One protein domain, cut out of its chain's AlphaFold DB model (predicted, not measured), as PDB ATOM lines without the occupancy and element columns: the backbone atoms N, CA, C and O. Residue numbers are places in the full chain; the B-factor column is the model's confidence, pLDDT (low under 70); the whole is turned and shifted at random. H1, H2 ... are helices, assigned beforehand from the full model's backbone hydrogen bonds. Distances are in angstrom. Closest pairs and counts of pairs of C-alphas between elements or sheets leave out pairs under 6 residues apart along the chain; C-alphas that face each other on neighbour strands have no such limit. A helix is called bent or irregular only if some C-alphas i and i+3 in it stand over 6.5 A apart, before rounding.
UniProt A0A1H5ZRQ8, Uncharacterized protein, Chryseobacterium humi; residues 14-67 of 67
ATOM      1  N   PHE A  14      22.432   3.461 -48.061       79.81
ATOM      2  CA  PHE A  14      21.127   3.169 -47.462       79.81
ATOM      3  C   PHE A  14      20.987   1.730 -46.943       79.81
ATOM      4  O   PHE A  14      20.338   1.514 -45.922       79.81
ATOM      5  N   GLY A  15      21.608   0.751 -47.602       83.12
ATOM      6  CA  GLY A  15      21.638  -0.642 -47.154       83.12
ATOM      7  C   GLY A  15      22.391  -0.800 -45.833       83.12
ATOM      8  O   GLY A  15      21.857  -1.395 -44.901       83.12
ATOM      9  N   LEU A  16      23.575  -0.186 -45.705       88.44
ATOM     10  CA  LEU A  16      24.324  -0.170 -44.437       88.44
ATOM     11  C   LEU A  16      23.547   0.536 -43.332       88.44
ATOM     12  O   LEU A  16      23.461   0.015 -42.222       88.44
ATOM     13  N   LEU A  17      22.950   1.689 -43.642       85.38
ATOM     14  CA  LEU A  17      22.156   2.444 -42.680       85.38
ATOM     15  C   LEU A  17      20.973   1.603 -42.176       85.38
ATOM     16  O   LEU A  17      20.733   1.534 -40.973       85.38
ATOM     17  N   THR A  18      20.299   0.884 -43.077       83.88
ATOM     18  CA  THR A  18      19.211  -0.044 -42.735       83.88
ATOM     19  C   THR A  18      19.692  -1.153 -41.797       83.88
ATOM     20  O   THR A  18      19.060  -1.407 -40.772       83.88
ATOM     21  N   ILE A  19      20.831  -1.781 -42.101       86.75
ATOM     22  CA  ILE A  19      21.412  -2.843 -41.266       86.75
ATOM     23  C   ILE A  19      21.789  -2.300 -39.878       86.75
ATOM     24  O   ILE A  19      21.436  -2.913 -38.872       86.75
ATOM     25  N   VAL A  20      22.432  -1.131 -39.797       88.12
ATOM     26  CA  VAL A  20      22.788  -0.474 -38.525       88.12
ATOM     27  C   VAL A  20      21.543  -0.194 -37.677       88.12
ATOM     28  O   VAL A  20      21.518  -0.548 -36.498       88.12
ATOM     29  N   PHE A  21      20.475   0.356 -38.262       83.19
ATOM     30  CA  PHE A  21      19.214   0.599 -37.551       83.19
ATOM     31  C   PHE A  21      18.550  -0.697 -37.043       83.19
ATOM     32  O   PHE A  21      17.999  -0.709 -35.938       83.19
ATOM     33  N   ILE A  22      18.629  -1.796 -37.805       83.69
ATOM     34  CA  ILE A  22      18.146  -3.121 -37.377       83.69
ATOM     35  C   ILE A  22      18.959  -3.632 -36.181       83.69
ATOM     36  O   ILE A  22      18.377  -4.082 -35.191       83.69
ATOM     37  N   VAL A  23      20.289  -3.522 -36.238       87.31
ATOM     38  CA  VAL A  23      21.182  -3.970 -35.160       87.31
ATOM     39  C   VAL A  23      20.953  -3.161 -33.879       87.31
ATOM     40  O   VAL A  23      20.782  -3.765 -32.823       87.31
ATOM     41  N   LEU A  24      20.848  -1.826 -33.957       82.25
ATOM     42  CA  LEU A  24      20.567  -0.973 -32.787       82.25
ATOM     43  C   LEU A  24      19.217  -1.278 -32.113       82.25
ATOM     44  O   LEU A  24      19.077  -1.138 -30.895       82.25
ATOM     45  N   LYS A  25      18.207  -1.698 -32.885       71.69
ATOM     46  CA  LYS A  25      16.918  -2.141 -32.333       71.69
ATOM     47  C   LYS A  25      17.056  -3.464 -31.577       71.69
ATOM     48  O   LYS A  25      16.454  -3.628 -30.515       71.69
ATOM     49  N   LEU A  26      17.833  -4.406 -32.113       82.25
ATOM     50  CA  LEU A  26      18.056  -5.718 -31.497       82.25
ATOM     51  C   LEU A  26      18.906  -5.620 -30.225       82.25
ATOM     52  O   LEU A  26      18.614  -6.313 -29.253       82.25
ATOM     53  N   THR A  27      19.873  -4.703 -30.180       84.69
ATOM     54  CA  THR A  27      20.666  -4.410 -28.973       84.69
ATOM     55  C   THR A  27      19.899  -3.610 -27.912       84.69
ATOM     56  O   THR A  27      20.487  -3.204 -26.913       84.69
ATOM     57  N   LYS A  28      18.580  -3.412 -28.083       69.75
ATOM     58  CA  LYS A  28      17.671  -2.741 -27.134       69.75
ATOM     59  C   LYS A  28      18.061  -1.296 -26.784       69.75
ATOM     60  O   LYS A  28      17.537  -0.752 -25.817       69.75
ATOM     61  N   PHE A  29      18.903  -0.643 -27.589       72.75
ATOM     62  CA  PHE A  29      19.236   0.777 -27.407       72.75
ATOM     63  C   PHE A  29      18.047   1.697 -27.726       72.75
ATOM     64  O   PHE A  29      17.930   2.781 -27.164       72.75
ATOM     65  N   ILE A  30      17.144   1.249 -28.606       68.56
ATOM     66  CA  ILE A  30      15.929   1.964 -29.011       68.56
ATOM     67  C   ILE A  30      14.696   1.097 -28.687       68.56
ATOM     68  O   ILE A  30      14.553  -0.018 -29.188       68.56
ATOM     69  N   ALA A  31      13.770   1.615 -27.873       68.50
ATOM     70  CA  ALA A  31      12.492   0.957 -27.546       68.50
ATOM     71  C   ALA A  31      11.398   1.171 -28.615       68.50
ATOM     72  O   ALA A  31      10.260   0.736 -28.465       68.50
ATOM     73  N   TRP A  32      11.719   1.893 -29.685       69.81
ATOM     74  CA  TRP A  32      10.727   2.433 -30.605       69.81
ATOM     75  C   TRP A  32      10.157   1.393 -31.583       69.81
ATOM     76  O   TRP A  32      10.781   0.371 -31.904       69.81
ATOM     77  N   SER A  33       8.951   1.665 -32.084       75.06
ATOM     78  CA  SER A  33       8.222   0.783 -33.001       75.06
ATOM     79  C   SER A  33       9.002   0.490 -34.282       75.06
ATOM     80  O   SER A  33       9.763   1.311 -34.790       75.06
ATOM     81  N   TRP A  34       8.810  -0.719 -34.818       73.88
ATOM     82  CA  TRP A  34       9.529  -1.204 -36.005       73.88
ATOM     83  C   TRP A  34       9.322  -0.333 -37.243       73.88
ATOM     84  O   TRP A  34      10.251  -0.160 -38.023       73.88
ATOM     85  N   TYR A  35       8.165   0.319 -37.323       74.62
ATOM     86  CA  TYR A  35       7.827   1.294 -38.355       74.62
ATOM     87  C   TYR A  35       8.914   2.347 -38.591       74.62
ATOM     88  O   TYR A  35       9.225   2.683 -39.729       74.62
ATOM     89  N   TYR A  36       9.545   2.828 -37.524       75.31
ATOM     90  CA  TYR A  36      10.538   3.883 -37.644       75.31
ATOM     91  C   TYR A  36      11.943   3.391 -37.982       75.31
ATOM     92  O   TYR A  36      12.721   4.118 -38.587       75.31
ATOM     93  N   VAL A  37      12.254   2.135 -37.665       76.38
ATOM     94  CA  VAL A  37      13.506   1.488 -38.094       76.38
ATOM     95  C   VAL A  37      13.538   1.293 -39.608       76.38
ATOM     96  O   VAL A  37      14.610   1.255 -40.201       76.38
ATOM     97  N   LEU A  38      12.366   1.236 -40.243       78.69
ATOM     98  CA  LEU A  38      12.235   1.176 -41.693       78.69
ATOM     99  C   LEU A  38      12.213   2.563 -42.363       78.69
ATOM    100  O   LEU A  38      12.355   2.617 -43.577       78.69
ATOM    101  N   MET A  39      12.130   3.685 -41.633       78.81
ATOM    102  CA  MET A  39      12.184   5.041 -42.221       78.81
ATOM    103  C   MET A  39      13.315   5.245 -43.251       78.81
ATOM    104  O   MET A  39      13.019   5.762 -44.331       78.81
ATOM    105  N   PRO A  40      14.571   4.800 -43.009       75.56
ATOM    106  CA  PRO A  40      15.632   4.922 -44.010       75.56
ATOM    107  C   PRO A  40      15.351   4.172 -45.322       75.56
ATOM    108  O   PRO A  40      15.827   4.598 -46.370       75.56
ATOM    109  N   VAL A  41      14.564   3.092 -45.290       81.25
ATOM    110  CA  VAL A  41      14.120   2.334 -46.478       81.25
ATOM    111  C   VAL A  41      12.897   2.979 -47.130       81.25
ATOM    112  O   VAL A  41      12.732   2.921 -48.347       81.25
ATOM    113  N   TRP A  42      12.039   3.625 -46.345       82.06
ATOM    114  CA  TRP A  42      10.811   4.233 -46.855       82.06
ATOM    115  C   TRP A  42      11.079   5.499 -47.664       82.06
ATOM    116  O   TRP A  42      10.340   5.759 -48.603       82.06
ATOM    117  N   ILE A  43      12.144   6.251 -47.370       82.62
ATOM    118  CA  ILE A  43      12.535   7.439 -48.151       82.62
ATOM    119  C   ILE A  43      12.792   7.097 -49.634       82.62
ATOM    120  O   ILE A  43      12.122   7.679 -50.491       82.62
ATOM    121  N   PRO A  44      13.696   6.157 -49.985       82.44
ATOM    122  CA  PRO A  44      13.909   5.785 -51.383       82.44
ATOM    123  C   PRO A  44      12.690   5.081 -51.996       82.44
ATOM    124  O   PRO A  44      12.439   5.215 -53.192       82.44
ATOM    125  N   PHE A  45      11.882   4.374 -51.205       85.69
ATOM    126  CA  PHE A  45      10.656   3.759 -51.716       85.69
ATOM    127  C   PHE A  45       9.593   4.810 -52.076       85.69
ATOM    128  O   PHE A  45       9.007   4.760 -53.155       85.69
ATOM    129  N   ALA A  46       9.396   5.808 -51.211       88.31
ATOM    130  CA  ALA A  46       8.477   6.922 -51.419       88.31
ATOM    131  C   ALA A  46       8.914   7.806 -52.592       88.31
ATOM    132  O   ALA A  46       8.066   8.206 -53.389       88.31
ATOM    133  N   ILE A  47      10.221   8.066 -52.744       89.00
ATOM    134  CA  ILE A  47      10.733   8.816 -53.898       89.00
ATOM    135  C   ILE A  47      10.471   8.050 -55.203       89.00
ATOM    136  O   ILE A  47      10.024   8.651 -56.176       89.00
ATOM    137  N   GLY A  48      10.668   6.726 -55.210       90.00
ATOM    138  CA  GLY A  48      10.402   5.876 -56.372       90.00
ATOM    139  C   GLY A  48       8.918   5.831 -56.740       90.00
ATOM    140  O   GLY A  48       8.564   6.071 -57.894       90.00
ATOM    141  N   ILE A  49       8.043   5.596 -55.754       92.31
ATOM    142  CA  ILE A  49       6.584   5.624 -55.938       92.31
ATOM    143  C   ILE A  49       6.124   6.994 -56.443       92.31
ATOM    144  O   ILE A  49       5.341   7.061 -57.388       92.31
ATOM    145  N   GLY A  50       6.622   8.082 -55.849       94.19
ATOM    146  CA  GLY A  50       6.245   9.440 -56.228       94.19
ATOM    147  C   GLY A  50       6.644   9.744 -57.666       94.19
ATOM    148  O   GLY A  50       5.833  10.253 -58.438       94.19
ATOM    149  N   PHE A  51       7.859   9.359 -58.058       93.06
ATOM    150  CA  PHE A  51       8.342   9.555 -59.421       93.06
ATOM    151  C   PHE A  51       7.514   8.770 -60.444       93.06
ATOM    152  O   PHE A  51       7.124   9.326 -61.469       93.06
ATOM    153  N   LEU A  52       7.180   7.507 -60.150       93.00
ATOM    154  CA  LEU A  52       6.303   6.690 -60.995       93.00
ATOM    155  C   LEU A  52       4.897   7.285 -61.112       93.00
ATOM    156  O   LEU A  52       4.332   7.313 -62.203       93.00
ATOM    157  N   PHE A  53       4.347   7.789 -60.008       94.88
ATOM    158  CA  PHE A  53       3.021   8.397 -59.985       94.88
ATOM    159  C   PHE A  53       2.985   9.689 -60.810       94.88
ATOM    160  O   PHE A  53       2.110   9.851 -61.658       94.88
ATOM    161  N   ILE A  54       3.979  10.570 -60.639       93.81
ATOM    162  CA  ILE A  54       4.134  11.786 -61.450       93.81
ATOM    163  C   ILE A  54       4.329  11.425 -62.927       93.81
ATOM    164  O   ILE A  54       3.667  12.010 -63.779       93.81
ATOM    165  N   ALA A  55       5.189  10.457 -63.251       92.44
ATOM    166  CA  ALA A  55       5.429  10.040 -64.630       92.44
ATOM    167  C   ALA A  55       4.164   9.461 -65.284       92.44
ATOM    168  O   ALA A  55       3.864   9.782 -66.434       92.44
ATOM    169  N   GLY A  56       3.390   8.666 -64.541       93.12
ATOM    170  CA  GLY A  56       2.102   8.136 -64.981       93.12
ATOM    171  C   GLY A  56       1.065   9.235 -65.205       93.12
ATOM    172  O   GLY A  56       0.425   9.259 -66.255       93.12
ATOM    173  N   LEU A  57       0.942  10.186 -64.271       93.50
ATOM    174  CA  LEU A  57       0.047  11.339 -64.405       93.50
ATOM    175  C   LEU A  57       0.436  12.225 -65.587       93.50
ATOM    176  O   LEU A  57      -0.434  12.607 -66.361       93.50
ATOM    177  N   LEU A  58       1.725  12.522 -65.762       93.00
ATOM    178  CA  LEU A  58       2.218  13.288 -66.905       93.00
ATOM    179  C   LEU A  58       1.968  12.538 -68.213       93.00
ATOM    180  O   LEU A  58       1.476  13.140 -69.158       93.00
ATOM    181  N   GLY A  59       2.244  11.233 -68.276       91.31
ATOM    182  CA  GLY A  59       1.982  10.411 -69.458       91.31
ATOM    183  C   GLY A  59       0.498  10.365 -69.826       91.31
ATOM    184  O   GLY A  59       0.141  10.588 -70.983       91.31
ATOM    185  N   LEU A  60      -0.374  10.159 -68.835       88.44
ATOM    186  CA  LEU A  60      -1.825  10.179 -69.005       88.44
ATOM    187  C   LEU A  60      -2.312  11.571 -69.430       88.44
ATOM    188  O   LEU A  60      -3.081  11.695 -70.379       88.44
ATOM    189  N   PHE A  61      -1.817  12.629 -68.788       87.75
ATOM    190  CA  PHE A  61      -2.159  14.012 -69.114       87.75
ATOM    191  C   PHE A  61      -1.722  14.386 -70.535       87.75
ATOM    192  O   PHE A  61      -2.506  14.953 -71.290       87.75
ATOM    193  N   GLN A  62      -0.507  14.008 -70.946       86.19
ATOM    194  CA  GLN A  62      -0.021  14.180 -72.319       86.19
ATOM    195  C   GLN A  62      -0.866  13.382 -73.321       86.19
ATOM    196  O   GLN A  62      -1.147  13.881 -74.409       86.19
ATOM    197  N   HIS A  63      -1.295  12.169 -72.957       84.94
ATOM    198  CA  HIS A  63      -2.178  11.347 -73.783       84.94
ATOM    199  C   HIS A  63      -3.548  12.009 -73.994       84.94
ATOM    200  O   HIS A  63      -4.018  12.077 -75.127       84.94
ATOM    201  N   PHE A  64      -4.154  12.567 -72.943       84.19
ATOM    202  CA  PHE A  64      -5.413  13.313 -73.047       84.19
ATOM    203  C   PHE A  64      -5.274  14.632 -73.809       84.19
ATOM    204  O   PHE A  64      -6.207  15.030 -74.492       84.19
ATOM    205  N   ARG A  65      -4.117  15.301 -73.729       82.00
ATOM    206  CA  ARG A  65      -3.877  16.576 -74.423       82.00
ATOM    207  C   ARG A  65      -3.593  16.431 -75.921       82.00
ATOM    208  O   ARG A  65      -3.549  17.439 -76.620       82.00
ATOM    209  N   LYS A  66      -3.291  15.214 -76.390       64.31
ATOM    210  CA  LYS A  66      -2.990  14.909 -77.800       64.31
ATOM    211  C   LYS A  66      -4.197  14.414 -78.604       64.31
ATOM    212  O   LYS A  66      -4.066  14.304 -79.820       64.31
ATOM    213  N   LYS A  67      -5.310  14.082 -77.949       51.81
ATOM    214  CA  LYS A  67      -6.606  13.835 -78.597       51.81
ATOM    215  C   LYS A  67      -7.376  15.140 -78.736       51.81
ATOM    216  O   LYS A  67      -8.133  15.227 -79.722       51.81
TER     217      LYS A  67
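Overview. This is residues 14 to 67 of the 67 residues of an uncharacterized protein of Chryseobacterium humi (UniProt A0A1H5ZRQ8). One long helix, H3, makes the long axis, and its residues 45 to 65, with residues 66 and 67, stick out as a free arm from a small head made by H1, the short H2 and the first residues of H3. The 54 printed residues hold three named helices, H1, H2 and H3 in chain order, and no named strand: all helix. The whole is extended, with a radius of gyration of the C-alphas of 18.1 A and spans of 59 by 20 by 7 A.

Along the chain. H3, residues 39 to 65, measures 37.8 A from C-alpha 39 to C-alpha 65 at (-3.877, 16.576, -74.423). It is neither bent nor irregular, but only just: C-alphas 41 and 44 are 6.0 A apart. H1, residues 14 to 26, begins at C-alpha 14 (21.127, 3.169, -47.462) and measures 18.5 A. H2 is residues 34 to 37.

Arrangement. H3, with residues 40 to 41 alone, touches residues 14 to 18 of H1; the closest C-alphas, of Thr 18 and Pro 40, are 6.3 A apart. They run opposite ways at a steep tilt of 43 degrees. H1 touches H2, closest at the C-alphas of Phe 21 and Val 37, 5.8 A. H2 and H3 meet only through their tight link. Every O i to N i+4 pair is within hydrogen-bond range in H1, and 22 of 23 in H3; H2 is too short for one.

Size, cuts and confidence. The C-alphas of Thr 27 and Lys 67 are farthest apart, 59.5 A. The printed part has no cut and no long link. The pLDDT is under 70 at residues 28, 30 to 32 and 66 to 67.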